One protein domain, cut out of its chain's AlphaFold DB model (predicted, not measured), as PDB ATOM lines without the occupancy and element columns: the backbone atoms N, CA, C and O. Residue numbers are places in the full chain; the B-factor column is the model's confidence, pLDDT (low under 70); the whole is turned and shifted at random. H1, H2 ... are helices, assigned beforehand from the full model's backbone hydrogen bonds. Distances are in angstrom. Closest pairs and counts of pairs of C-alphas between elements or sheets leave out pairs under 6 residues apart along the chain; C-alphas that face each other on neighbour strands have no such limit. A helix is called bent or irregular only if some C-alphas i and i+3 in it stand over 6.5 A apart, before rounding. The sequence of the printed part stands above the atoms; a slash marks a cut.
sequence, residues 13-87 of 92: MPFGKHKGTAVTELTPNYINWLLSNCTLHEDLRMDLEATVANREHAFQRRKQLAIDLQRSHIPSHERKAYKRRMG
ATOM      1  N   MET A  13     219.048 235.731  92.041       90.75
ATOM      2  CA  MET A  13     220.397 235.423  91.603       90.75
ATOM      3  C   MET A  13     220.650 235.911  90.172       90.75
ATOM      4  O   MET A  13     219.949 235.479  89.248       90.75
ATOM      5  N   PRO A  14     221.661 236.773  89.953       86.69
ATOM      6  CA  PRO A  14     221.889 237.373  88.643       86.69
ATOM      7  C   PRO A  14     222.634 236.449  87.666       86.69
ATOM      8  O   PRO A  14     222.597 236.680  86.456       86.69
ATOM      9  N   PHE A  15     223.292 235.391  88.152       85.94
ATOM     10  CA  PHE A  15     224.136 234.511  87.338       85.94
ATOM     11  C   PHE A  15     224.228 233.075  87.879       85.94
ATOM     12  O   PHE A  15     223.717 232.739  88.949       85.94
ATOM     13  N   GLY A  16     224.934 232.229  87.124       86.38
ATOM     14  CA  GLY A  16     225.247 230.853  87.499       86.38
ATOM     15  C   GLY A  16     224.072 229.892  87.325       86.38
ATOM     16  O   GLY A  16     223.058 230.214  86.707       86.38
ATOM     17  N   LYS A  17     224.215 228.690  87.895       86.44
ATOM     18  CA  LYS A  17     223.228 227.600  87.792       86.44
ATOM     19  C   LYS A  17     221.844 227.982  88.332       86.44
ATOM     20  O   LYS A  17     220.842 227.457  87.865       86.44
ATOM     21  N   HIS A  18     221.807 228.887  89.307       87.88
ATOM     22  CA  HIS A  18     220.592 229.343  89.980       87.88
ATOM     23  C   HIS A  18     220.137 230.734  89.511       87.88
ATOM     24  O   HIS A  18     219.446 231.435  90.246       87.88
ATOM     25  N   LYS A  19     220.539 231.171  88.309       87.62
ATOM     26  CA  LYS A  19     220.082 232.446  87.746       87.62
ATOM     27  C   LYS A  19     218.551 232.492  87.723       87.62
ATOM     28  O   LYS A  19     217.916 231.558  87.243       87.62
ATOM     29  N   GLY A  20     217.964 233.587  88.198       87.31
ATOM     30  CA  GLY A  20     216.506 233.728  88.252       87.31
ATOM     31  C   GLY A  20     215.858 233.155  89.522       87.31
ATOM     32  O   GLY A  20     214.677 233.394  89.747       87.31
ATOM     33  N   THR A  21     216.609 232.457  90.378       90.00
ATOM     34  CA  THR A  21     216.115 231.940  91.664       90.00
ATOM     35  C   THR A  21     216.272 232.979  92.773       90.00
ATOM     36  O   THR A  21     217.280 233.688  92.826       90.00
ATOM     37  N   ALA A  22     215.301 233.069  93.684       89.38
ATOM     38  CA  ALA A  22     215.403 233.942  94.849       89.38
ATOM     39  C   ALA A  22     216.577 233.524  95.752       89.38
ATOM     40  O   ALA A  22     216.801 232.335  95.987       89.38
ATOM     41  N   VAL A  23     217.306 234.496  96.309       87.81
ATOM     42  CA  VAL A  23     218.446 234.228  97.213       87.81
ATOM     43  C   VAL A  23     218.021 233.389  98.429       87.81
ATOM     44  O   VAL A  23     218.766 232.522  98.891       87.81
ATOM     45  N   THR A  24     216.787 233.576  98.897       87.12
ATOM     46  CA  THR A  24     216.189 232.850 100.025       87.12
ATOM     47  C   THR A  24     215.991 231.354  99.766       87.12
ATOM     48  O   THR A  24     215.998 230.571 100.719       87.12
ATOM     49  N   GLU A  25     215.862 230.942  98.505       88.38
ATOM     50  CA  GLU A  25     215.611 229.555  98.088       88.38
ATOM     51  C   GLU A  25     216.901 228.775  97.797       88.38
ATOM     52  O   GLU A  25     216.879 227.559  97.602       88.38
ATOM     53  N   LEU A  26     218.058 229.444  97.802       90.31
ATOM     54  CA  LEU A  26     219.333 228.800  97.500       90.31
ATOM     55  C   LEU A  26     219.754 227.813  98.585       90.31
ATOM     56  O   LEU A  26     219.593 228.045  99.788       90.31
ATOM     57  N   THR A  27     220.386 226.717  98.169       90.81
ATOM     58  CA  THR A  27     220.909 225.731  99.118       90.81
ATOM     59  C   THR A  27     222.048 226.326  99.960       90.81
ATOM     60  O   THR A  27     222.875 227.067  99.423       90.81
ATOM     61  N   PRO A  28     222.146 226.001 101.265       89.25
ATOM     62  CA  PRO A  28     223.235 226.488 102.120       89.25
ATOM     63  C   PRO A  28     224.627 226.179 101.555       89.25
ATOM     64  O   PRO A  28     225.509 227.028 101.587       89.25
ATOM     65  N   ASN A  29     224.803 224.991 100.967       91.25
ATOM     66  CA  ASN A  29     226.073 224.573 100.371       91.25
ATOM     67  C   ASN A  29     226.483 225.472  99.203       91.25
ATOM     68  O   ASN A  29     227.646 225.853  99.103       91.25
ATOM     69  N   TYR A  30     225.532 225.834  98.341       90.75
ATOM     70  CA  TYR A  30     225.808 226.715  97.211       90.75
ATOM     71  C   TYR A  30     226.131 228.142  97.667       90.75
ATOM     72  O   TYR A  30     227.059 228.749  97.142       90.75
ATOM     73  N   ILE A  31     225.427 228.653  98.685       90.38
ATOM     74  CA  ILE A  31     225.717 229.968  99.276       90.38
ATOM     75  C   ILE A  31     227.129 229.993  99.874       90.38
ATOM     76  O   ILE A  31     227.899 230.904  99.580       90.38
ATOM     77  N   ASN A  32     227.496 228.978 100.659       91.69
ATOM     78  CA  ASN A  32     228.832 228.887 101.252       91.69
ATOM     79  C   ASN A  32     229.915 228.794 100.172       91.69
ATOM     80  O   ASN A  32     230.916 229.499 100.242       91.69
ATOM     81  N   TRP A  33     229.688 227.980  99.138       92.62
ATOM     82  CA  TRP A  33     230.606 227.891  98.009       92.62
ATOM     83  C   TRP A  33     230.791 229.245  97.308       92.62
ATOM     84  O   TRP A  33     231.933 229.626  97.050       92.62
ATOM     85  N   LEU A  34     229.706 229.991  97.063       90.56
ATOM     86  CA  LEU A  34     229.753 231.333  96.472       90.56
ATOM     87  C   LEU A  34     230.546 232.315  97.341       90.56
ATOM     88  O   LEU A  34     231.399 233.030  96.824       90.56
ATOM     89  N   LEU A  35     230.292 232.337  98.652       89.06
ATOM     90  CA  LEU A  35     230.976 233.234  99.587       89.06
ATOM     91  C   LEU A  35     232.472 232.918  99.727       89.06
ATOM     92  O   LEU A  35     233.259 233.823 100.000       89.06
ATOM     93  N   SER A  36     232.871 231.654  99.547       91.81
ATOM     94  CA  SER A  36     234.270 231.226  99.649       91.81
ATOM     95  C   SER A  36     235.059 231.342  98.345       91.81
ATOM     96  O   SER A  36     236.255 231.606  98.397       91.81
ATOM     97  N   ASN A  37     234.431 231.118  97.187       86.88
ATOM     98  CA  ASN A  37     235.146 230.957  95.913       86.88
ATOM     99  C   ASN A  37     234.916 232.100  94.917       86.88
ATOM    100  O   ASN A  37     235.594 232.147  93.893       86.88
ATOM    101  N   CYS A  38     233.962 233.001  95.166       82.44
ATOM    102  CA  CYS A  38     233.613 234.058  94.220       82.44
ATOM    103  C   CYS A  38     233.784 235.454  94.826       82.44
ATOM    104  O   CYS A  38     233.313 235.743  95.925       82.44
ATOM    105  N   THR A  39     234.381 236.360  94.051       86.94
ATOM    106  CA  THR A  39     234.337 237.798  94.333       86.94
ATOM    107  C   THR A  39     232.975 238.332  93.898       86.94
ATOM    108  O   THR A  39     232.723 238.538  92.712       86.94
ATOM    109  N   LEU A  40     232.067 238.482  94.859       84.69
ATOM    110  CA  LEU A  40     230.695 238.937  94.636       84.69
ATOM    111  C   LEU A  40     230.585 240.456  94.790       84.69
ATOM    112  O   LEU A  40     231.334 241.062  95.554       84.69
ATOM    113  N   HIS A  41     229.610 241.058  94.105       85.38
ATOM    114  CA  HIS A  41     229.226 242.445  94.366       85.38
ATOM    115  C   HIS A  41     228.761 242.597  95.821       85.38
ATOM    116  O   HIS A  41     228.069 241.713  96.334       85.38
ATOM    117  N   GLU A  42     229.113 243.715  96.459       85.75
ATOM    118  CA  GLU A  42     228.860 243.970  97.884       85.75
ATOM    119  C   GLU A  42     227.382 243.777  98.255       85.75
ATOM    120  O   GLU A  42     227.080 243.048  99.196       85.75
ATOM    121  N   ASP A  43     226.464 244.302  97.436       86.81
ATOM    122  CA  ASP A  43     225.016 244.134  97.641       86.81
ATOM    123  C   ASP A  43     224.586 242.651  97.679       86.81
ATOM    124  O   ASP A  43     223.888 242.215  98.592       86.81
ATOM    125  N   LEU A  44     225.031 241.846  96.704       86.62
ATOM    126  CA  LEU A  44     224.661 240.428  96.622       86.62
ATOM    127  C   LEU A  44     225.277 239.628  97.773       86.62
ATOM    128  O   LEU A  44     224.673 238.680  98.278       86.62
ATOM    129  N   ARG A  45     226.490 240.006  98.183       88.88
ATOM    130  CA  ARG A  45     227.175 239.404  99.322       88.88
ATOM    131  C   ARG A  45     226.413 239.670 100.618       88.88
ATOM    132  O   ARG A  45     226.159 238.719 101.354       88.88
ATOM    133  N   MET A  46     225.997 240.915 100.852       88.88
ATOM    134  CA  MET A  46     225.167 241.286 101.999       88.88
ATOM    135  C   MET A  46     223.880 240.458 102.058       88.88
ATOM    136  O   MET A  46     223.551 239.915 103.110       88.88
ATOM    137  N   ASP A  47     223.178 240.303 100.934       88.44
ATOM    138  CA  ASP A  47     221.926 239.539 100.890       88.44
ATOM    139  C   ASP A  47     222.135 238.039 101.183       88.44
ATOM    140  O   ASP A  47     221.322 237.402 101.868       88.44
ATOM    141  N   LEU A  48     223.243 237.458 100.710       89.56
ATOM    142  CA  LEU A  48     223.611 236.071 101.007       89.56
ATOM    143  C   LEU A  48     223.973 235.873 102.479       89.56
ATOM    144  O   LEU A  48     223.486 234.931 103.108       89.56
ATOM    145  N   GLU A  49     224.792 236.762 103.036       90.38
ATOM    146  CA  GLU A  49     225.183 236.734 104.448       90.38
ATOM    147  C   GLU A  49     223.958 236.921 105.355       90.38
ATOM    148  O   GLU A  49     223.765 236.151 106.298       90.38
ATOM    149  N   ALA A  50     223.057 237.847 105.014       89.25
ATOM    150  CA  ALA A  50     221.789 238.034 105.716       89.25
ATOM    151  C   ALA A  50     220.909 236.775 105.658       89.25
ATOM    152  O   ALA A  50     220.291 236.390 106.653       89.25
ATOM    153  N   THR A  51     220.876 236.086 104.515       89.38
ATOM    154  CA  THR A  51     220.130 234.828 104.363       89.38
ATOM    155  C   THR A  51     220.690 233.728 105.267       89.38
ATOM    156  O   THR A  51     219.921 233.010 105.915       89.38
ATOM    157  N   VAL A  52     222.016 233.603 105.359       90.50
ATOM    158  CA  VAL A  52     222.681 232.647 106.260       90.50
ATOM    159  C   VAL A  52     222.412 233.001 107.723       90.50
ATOM    160  O   VAL A  52     221.989 232.132 108.486       90.50
ATOM    161  N   ALA A  53     222.559 234.272 108.101       89.38
ATOM    162  CA  ALA A  53     222.287 234.745 109.456       89.38
ATOM    163  C   ALA A  53     220.831 234.480 109.872       89.38
ATOM    164  O   ALA A  53     220.576 233.931 110.941       89.38
ATOM    165  N   ASN A  54     219.857 234.764 109.003       89.56
ATOM    166  CA  ASN A  54     218.444 234.497 109.281       89.56
ATOM    167  C   ASN A  54     218.158 233.005 109.506       89.56
ATOM    168  O   ASN A  54     217.391 232.643 110.407       89.56
ATOM    169  N   ARG A  55     218.792 232.125 108.718       89.75
ATOM    170  CA  ARG A  55     218.688 230.668 108.894       89.75
ATOM    171  C   ARG A  55     219.278 230.227 110.229       89.75
ATOM    172  O   ARG A  55     218.633 229.455 110.939       89.75
ATOM    173  N   GLU A  56     220.440 230.759 110.587       91.81
ATOM    174  CA  GLU A  56     221.105 230.465 111.854       91.81
ATOM    175  C   GLU A  56     220.278 230.950 113.050       91.81
ATOM    176  O   GLU A  56     220.006 230.190 113.975       91.81
ATOM    177  N   HIS A  57     219.753 232.175 112.999       89.75
ATOM    178  CA  HIS A  57     218.874 232.710 114.039       89.75
ATOM    179  C   HIS A  57     217.621 231.840 114.211       89.75
ATOM    180  O   HIS A  57     217.215 231.533 115.333       89.75
ATOM    181  N   ALA A  58     217.006 231.394 113.111       88.25
ATOM    182  CA  ALA A  58     215.867 230.484 113.169       88.25
ATOM    183  C   ALA A  58     216.244 229.120 113.773       88.25
ATOM    184  O   ALA A  58     215.465 228.560 114.548       88.25
ATOM    185  N   PHE A  59     217.426 228.591 113.448       91.06
ATOM    186  CA  PHE A  59     217.946 227.361 114.038       91.06
ATOM    187  C   PHE A  59     218.177 227.508 115.548       91.06
ATOM    188  O   PHE A  59     217.656 226.701 116.318       91.06
ATOM    189  N   GLN A  60     218.845 228.575 115.988       91.38
ATOM    190  CA  GLN A  60     219.103 228.832 117.405       91.38
ATOM    191  C   GLN A  60     217.811 229.026 118.203       91.38
ATOM    192  O   GLN A  60     217.669 228.450 119.281       91.38
ATOM    193  N   ARG A  61     216.808 229.726 117.650       89.62
ATOM    194  CA  ARG A  61     215.476 229.828 118.278       89.62
ATOM    195  C   ARG A  61     214.830 228.456 118.484       89.62
ATOM    196  O   ARG A  61     214.298 228.182 119.557       89.62
ATOM    197  N   ARG A  62     214.890 227.573 117.479       87.50
ATOM    198  CA  ARG A  62     214.354 226.200 117.577       87.50
ATOM    199  C   ARG A  62     215.134 225.352 118.583       87.50
ATOM    200  O   ARG A  62     214.526 224.577 119.318       87.50
ATOM    201  N   LYS A  63     216.457 225.510 118.630       92.00
ATOM    202  CA  LYS A  63     217.333 224.824 119.584       92.00
ATOM    203  C   LYS A  63     217.017 225.236 121.022       92.00
ATOM    204  O   LYS A  63     216.794 224.364 121.857       92.00
ATOM    205  N   GLN A  64     216.936 226.538 121.294       89.12
ATOM    206  CA  GLN A  64     216.603 227.051 122.624       89.12
ATOM    207  C   GLN A  64     215.217 226.576 123.072       89.12
ATOM    208  O   GLN A  64     215.070 226.054 124.172       89.12
ATOM    209  N   LEU A  65     214.233 226.629 122.170       85.56
ATOM    210  CA  LEU A  65     212.895 226.092 122.409       85.56
ATOM    211  C   LEU A  65     212.917 224.615 122.836       85.56
ATOM    212  O   LEU A  65     212.196 224.219 123.750       85.56
ATOM    213  N   ALA A  66     213.717 223.781 122.169       87.31
ATOM    214  CA  ALA A  66     213.830 222.370 122.524       87.31
ATOM    215  C   ALA A  66     214.418 222.183 123.934       87.31
ATOM    216  O   ALA A  66     213.891 221.377 124.702       87.31
ATOM    217  N   ILE A  67     215.450 222.958 124.284       89.12
ATOM    218  CA  ILE A  67     216.075 222.945 125.615       89.12
ATOM    219  C   ILE A  67     215.068 223.363 126.690       89.12
ATOM    220  O   ILE A  67     214.924 222.678 127.702       89.12
ATOM    221  N   ASP A  68     214.335 224.452 126.468       85.50
ATOM    222  CA  ASP A  68     213.357 224.960 127.431       85.50
ATOM    223  C   ASP A  68     212.206 223.963 127.632       85.50
ATOM    224  O   ASP A  68     211.805 223.685 128.762       85.50
ATOM    225  N   LEU A  69     211.724 223.342 126.548       83.88
ATOM    226  CA  LEU A  69     210.712 222.285 126.627       83.88
ATOM    227  C   LEU A  69     211.212 221.072 127.415       83.88
ATOM    228  O   LEU A  69     210.459 220.548 128.234       83.88
ATOM    229  N   GLN A  70     212.460 220.647 127.206       85.94
ATOM    230  CA  GLN A  70     213.063 219.563 127.984       85.94
ATOM    231  C   GLN A  70     213.172 219.925 129.472       85.94
ATOM    232  O   GLN A  70     212.792 219.125 130.320       85.94
ATOM    233  N   ARG A  71     213.624 221.143 129.797       86.00
ATOM    234  CA  ARG A  71     213.797 221.611 131.186       86.00
ATOM    235  C   ARG A  71     212.486 221.812 131.935       86.00
ATOM    236  O   ARG A  71     212.436 221.627 133.145       86.00
ATOM    237  N   SER A  72     211.429 222.195 131.228       79.62
ATOM    238  CA  SER A  72     210.142 222.529 131.838       79.62
ATOM    239  C   SER A  72     209.400 221.331 132.451       79.62
ATOM    240  O   SER A  72     208.454 221.545 133.199       79.62
ATOM    241  N   HIS A  73     209.802 220.085 132.146       79.06
ATOM    242  CA  HIS A  73     209.112 218.854 132.573       79.06
ATOM    243  C   HIS A  73     207.603 218.840 132.250       79.06
ATOM    244  O   HIS A  73     206.833 218.081 132.836       79.06
ATOM    245  N   ILE A  74     207.171 219.663 131.288       80.38
ATOM    246  CA  ILE A  74     205.761 219.828 130.944       80.38
ATOM    247  C   ILE A  74     205.267 218.580 130.198       80.38
ATOM    248  O   ILE A  74     205.842 218.216 129.154       80.38
ATOM    249  N   PRO A  75     204.180 217.942 130.673       81.25
ATOM    250  CA  PRO A  75     203.538 216.842 129.970       81.25
ATOM    251  C   PRO A  75     203.192 217.217 128.523       81.25
ATOM    252  O   PRO A  75     202.829 218.352 128.212       81.25
ATOM    253  N   SER A  76     203.288 216.256 127.602       77.38
ATOM    254  CA  SER A  76     203.116 216.496 126.158       77.38
ATOM    255  C   SER A  76     201.820 217.240 125.797       77.38
ATOM    256  O   SER A  76     201.847 218.092 124.906       77.38
ATOM    257  N   HIS A  77     200.724 216.973 126.515       79.19
ATOM    258  CA  HIS A  77     199.408 217.579 126.296       79.19
ATOM    259  C   HIS A  77     199.356 219.081 126.636       79.19
ATOM    260  O   HIS A  77     198.617 219.830 126.000       79.19
ATOM    261  N   GLU A  78     200.200 219.563 127.552       82.19
ATOM    262  CA  GLU A  78     200.246 220.976 127.948       82.19
ATOM    263  C   GLU A  78     201.212 221.823 127.100       82.19
ATOM    264  O   GLU A  78     201.137 223.057 127.100       82.19
ATOM    265  N   ARG A  79     202.093 221.196 126.303       81.12
ATOM    266  CA  ARG A  79     203.110 221.914 125.505       81.12
ATOM    267  C   ARG A  79     202.516 222.947 124.554       81.12
ATOM    268  O   ARG A  79     203.147 223.970 124.304       81.12
ATOM    269  N   LYS A  80     201.318 222.708 124.005       81.38
ATOM    270  CA  LYS A  80     200.647 223.669 123.109       81.38
ATOM    271  C   LYS A  80     200.255 224.946 123.857       81.38
ATOM    272  O   LYS A  80     200.480 226.039 123.343       81.38
ATOM    273  N   ALA A  81     199.711 224.814 125.067       83.44
ATOM    274  CA  ALA A  81     199.354 225.946 125.918       83.44
ATOM    275  C   ALA A  81     200.603 226.683 126.424       83.44
ATOM    276  O   ALA A  81     200.638 227.911 126.421       83.44
ATOM    277  N   TYR A  82     201.657 225.944 126.781       80.94
ATOM    278  CA  TYR A  82     202.945 226.523 127.159       80.94
ATOM    279  C   TYR A  82     203.580 227.337 126.025       80.94
ATOM    280  O   TYR A  82     203.895 228.507 126.219       80.94
ATOM    281  N   LYS A  83     203.659 226.778 124.810       80.00
ATOM    282  CA  LYS A  83     204.163 227.500 123.631       80.00
ATOM    283  C   LYS A  83     203.393 228.797 123.370       80.00
ATOM    284  O   LYS A  83     204.007 229.792 123.007       80.00
ATOM    285  N   ARG A  84     202.066 228.806 123.556       82.25
ATOM    286  CA  ARG A  84     201.258 230.033 123.421       82.25
ATOM    287  C   ARG A  84     201.599 231.065 124.495       82.25
ATOM    288  O   ARG A  84     201.811 232.218 124.146       82.25
ATOM    289  N   ARG A  85     201.689 230.657 125.769       80.38
ATOM    290  CA  ARG A  85     202.053 231.552 126.889       80.38
ATOM    291  C   ARG A  85     203.424 232.198 126.702       80.38
ATOM    292  O   ARG A  85     203.583 233.367 127.013       80.38
ATOM    293  N   MET A  86     204.378 231.454 126.151       77.69
ATOM    294  CA  MET A  86     205.730 231.948 125.874       77.69
ATOM    295  C   MET A  86     205.835 232.777 124.580       77.69
ATOM    296  O   MET A  86     206.931 233.179 124.204       77.69
ATOM    297  N   GLY A  87     204.726 233.013 123.866       75.94
ATOM    298  CA  GLY A  87     204.730 233.766 122.607       75.94
ATOM    299  C   GLY A  87     205.399 233.028 121.440       75.94
ATOM    300  O   GLY A  87     205.773 233.638 120.445       75.94
TER     301      GLY A  87
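This is residues 13 to 87 of the 92 residues of an uncharacterized protein of Acinetobacter sp. YIM 103518 (UniProt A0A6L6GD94). One long helix, H2, is the shaft of this model and makes its longest axis, with a short helix near each end: H1 folds back beside the beginning of H2, and H3 turns back from its far end at a steep angle. The 15 residues 13 to 27, with no named element, loop about at the same end as H1, while the stretch of H2 from residue 56 to 64 stands free between the two ends. The printed part has 75 residues with three named helices, in the order H1, H2, H3 along the chain, and no named strand, and its class is all helix. It is extended, with a radius of gyration of the C-alphas of 18.2 A, and its outline is a rod spanning 50 by 21 by 18 A.

Start with the longest helix, H2, residues 42 to 71, and look first at its residues 45 to 52, the part with which it touches H1, residues 28 to 37. The two only just touch, with 3 pairs of C-alphas within 8 A. Their closest C-alphas are those of Ile 31 and Leu 48, 6.7 A apart. Their lines stand at a steep tilt of 42 degrees, and they run opposite ways. H1 and H2 form a helical hairpin, two helices that follow each other, touch and run opposite ways. Now go to the other end of H2, where H3, residues 76 to 85, is close but not clearly touching, with 1 pair of C-alphas within 8 A. That pair is Leu 69 and Arg 79, whose C-alphas are 7.7 A apart. H2 and H3 run opposite ways at a steep tilt of 52 degrees. H1 and H3 are apart. In the backbone, each O i to N i+4 pair inside H1 and H2 is within hydrogen-bond range; in H3 it is 4 of 6.

Find C-alpha 42, of Glu 42, at (228.860, 243.970, 97.884); from there H2 runs for 30 residues to C-alpha 71, of Arg 71, at (213.797, 221.611, 131.186), 42.8 A from first to last C-alpha. Before it in the chain comes H1, ten residues from Pro 28 to Asn 37, which begins with C-alpha 28 at (223.235, 226.488, 102.120) and is 14.2 A long from first to last C-alpha. After H2 comes H3, ten residues from Ser 76 to Arg 85, which is 15.1 A long and ends with C-alpha 85 at (202.053, 231.552, 126.889). H3 is irregular, but only just: C-alphas 77 and 80 are 7.0 A apart, and its line is a rough one.

The two C-alphas farthest apart are those of Thr 39 and Pro 75, 51.6 A from each other. Look for them in the two links: Thr 39 lies between H1 and H2, Pro 75 between H2 and H3. Both links are tight, with 4 residues each. The C-alphas of the first and last printed residues, Met 13 and Gly 87, are 34.8 A apart. Residues 13 to 27, before H1, have C-alphas 9 to 23 A from the mean of all C-alphas. The printed part has no cut, and it is residues 13 to 87 of a full chain of 92 residues. In the B-factor column you will find a mean pLDDT of 86.7 over the printed part, and no printed residue is under 70. The mean is 90 in H1, 89 in H2 and 81 in H3.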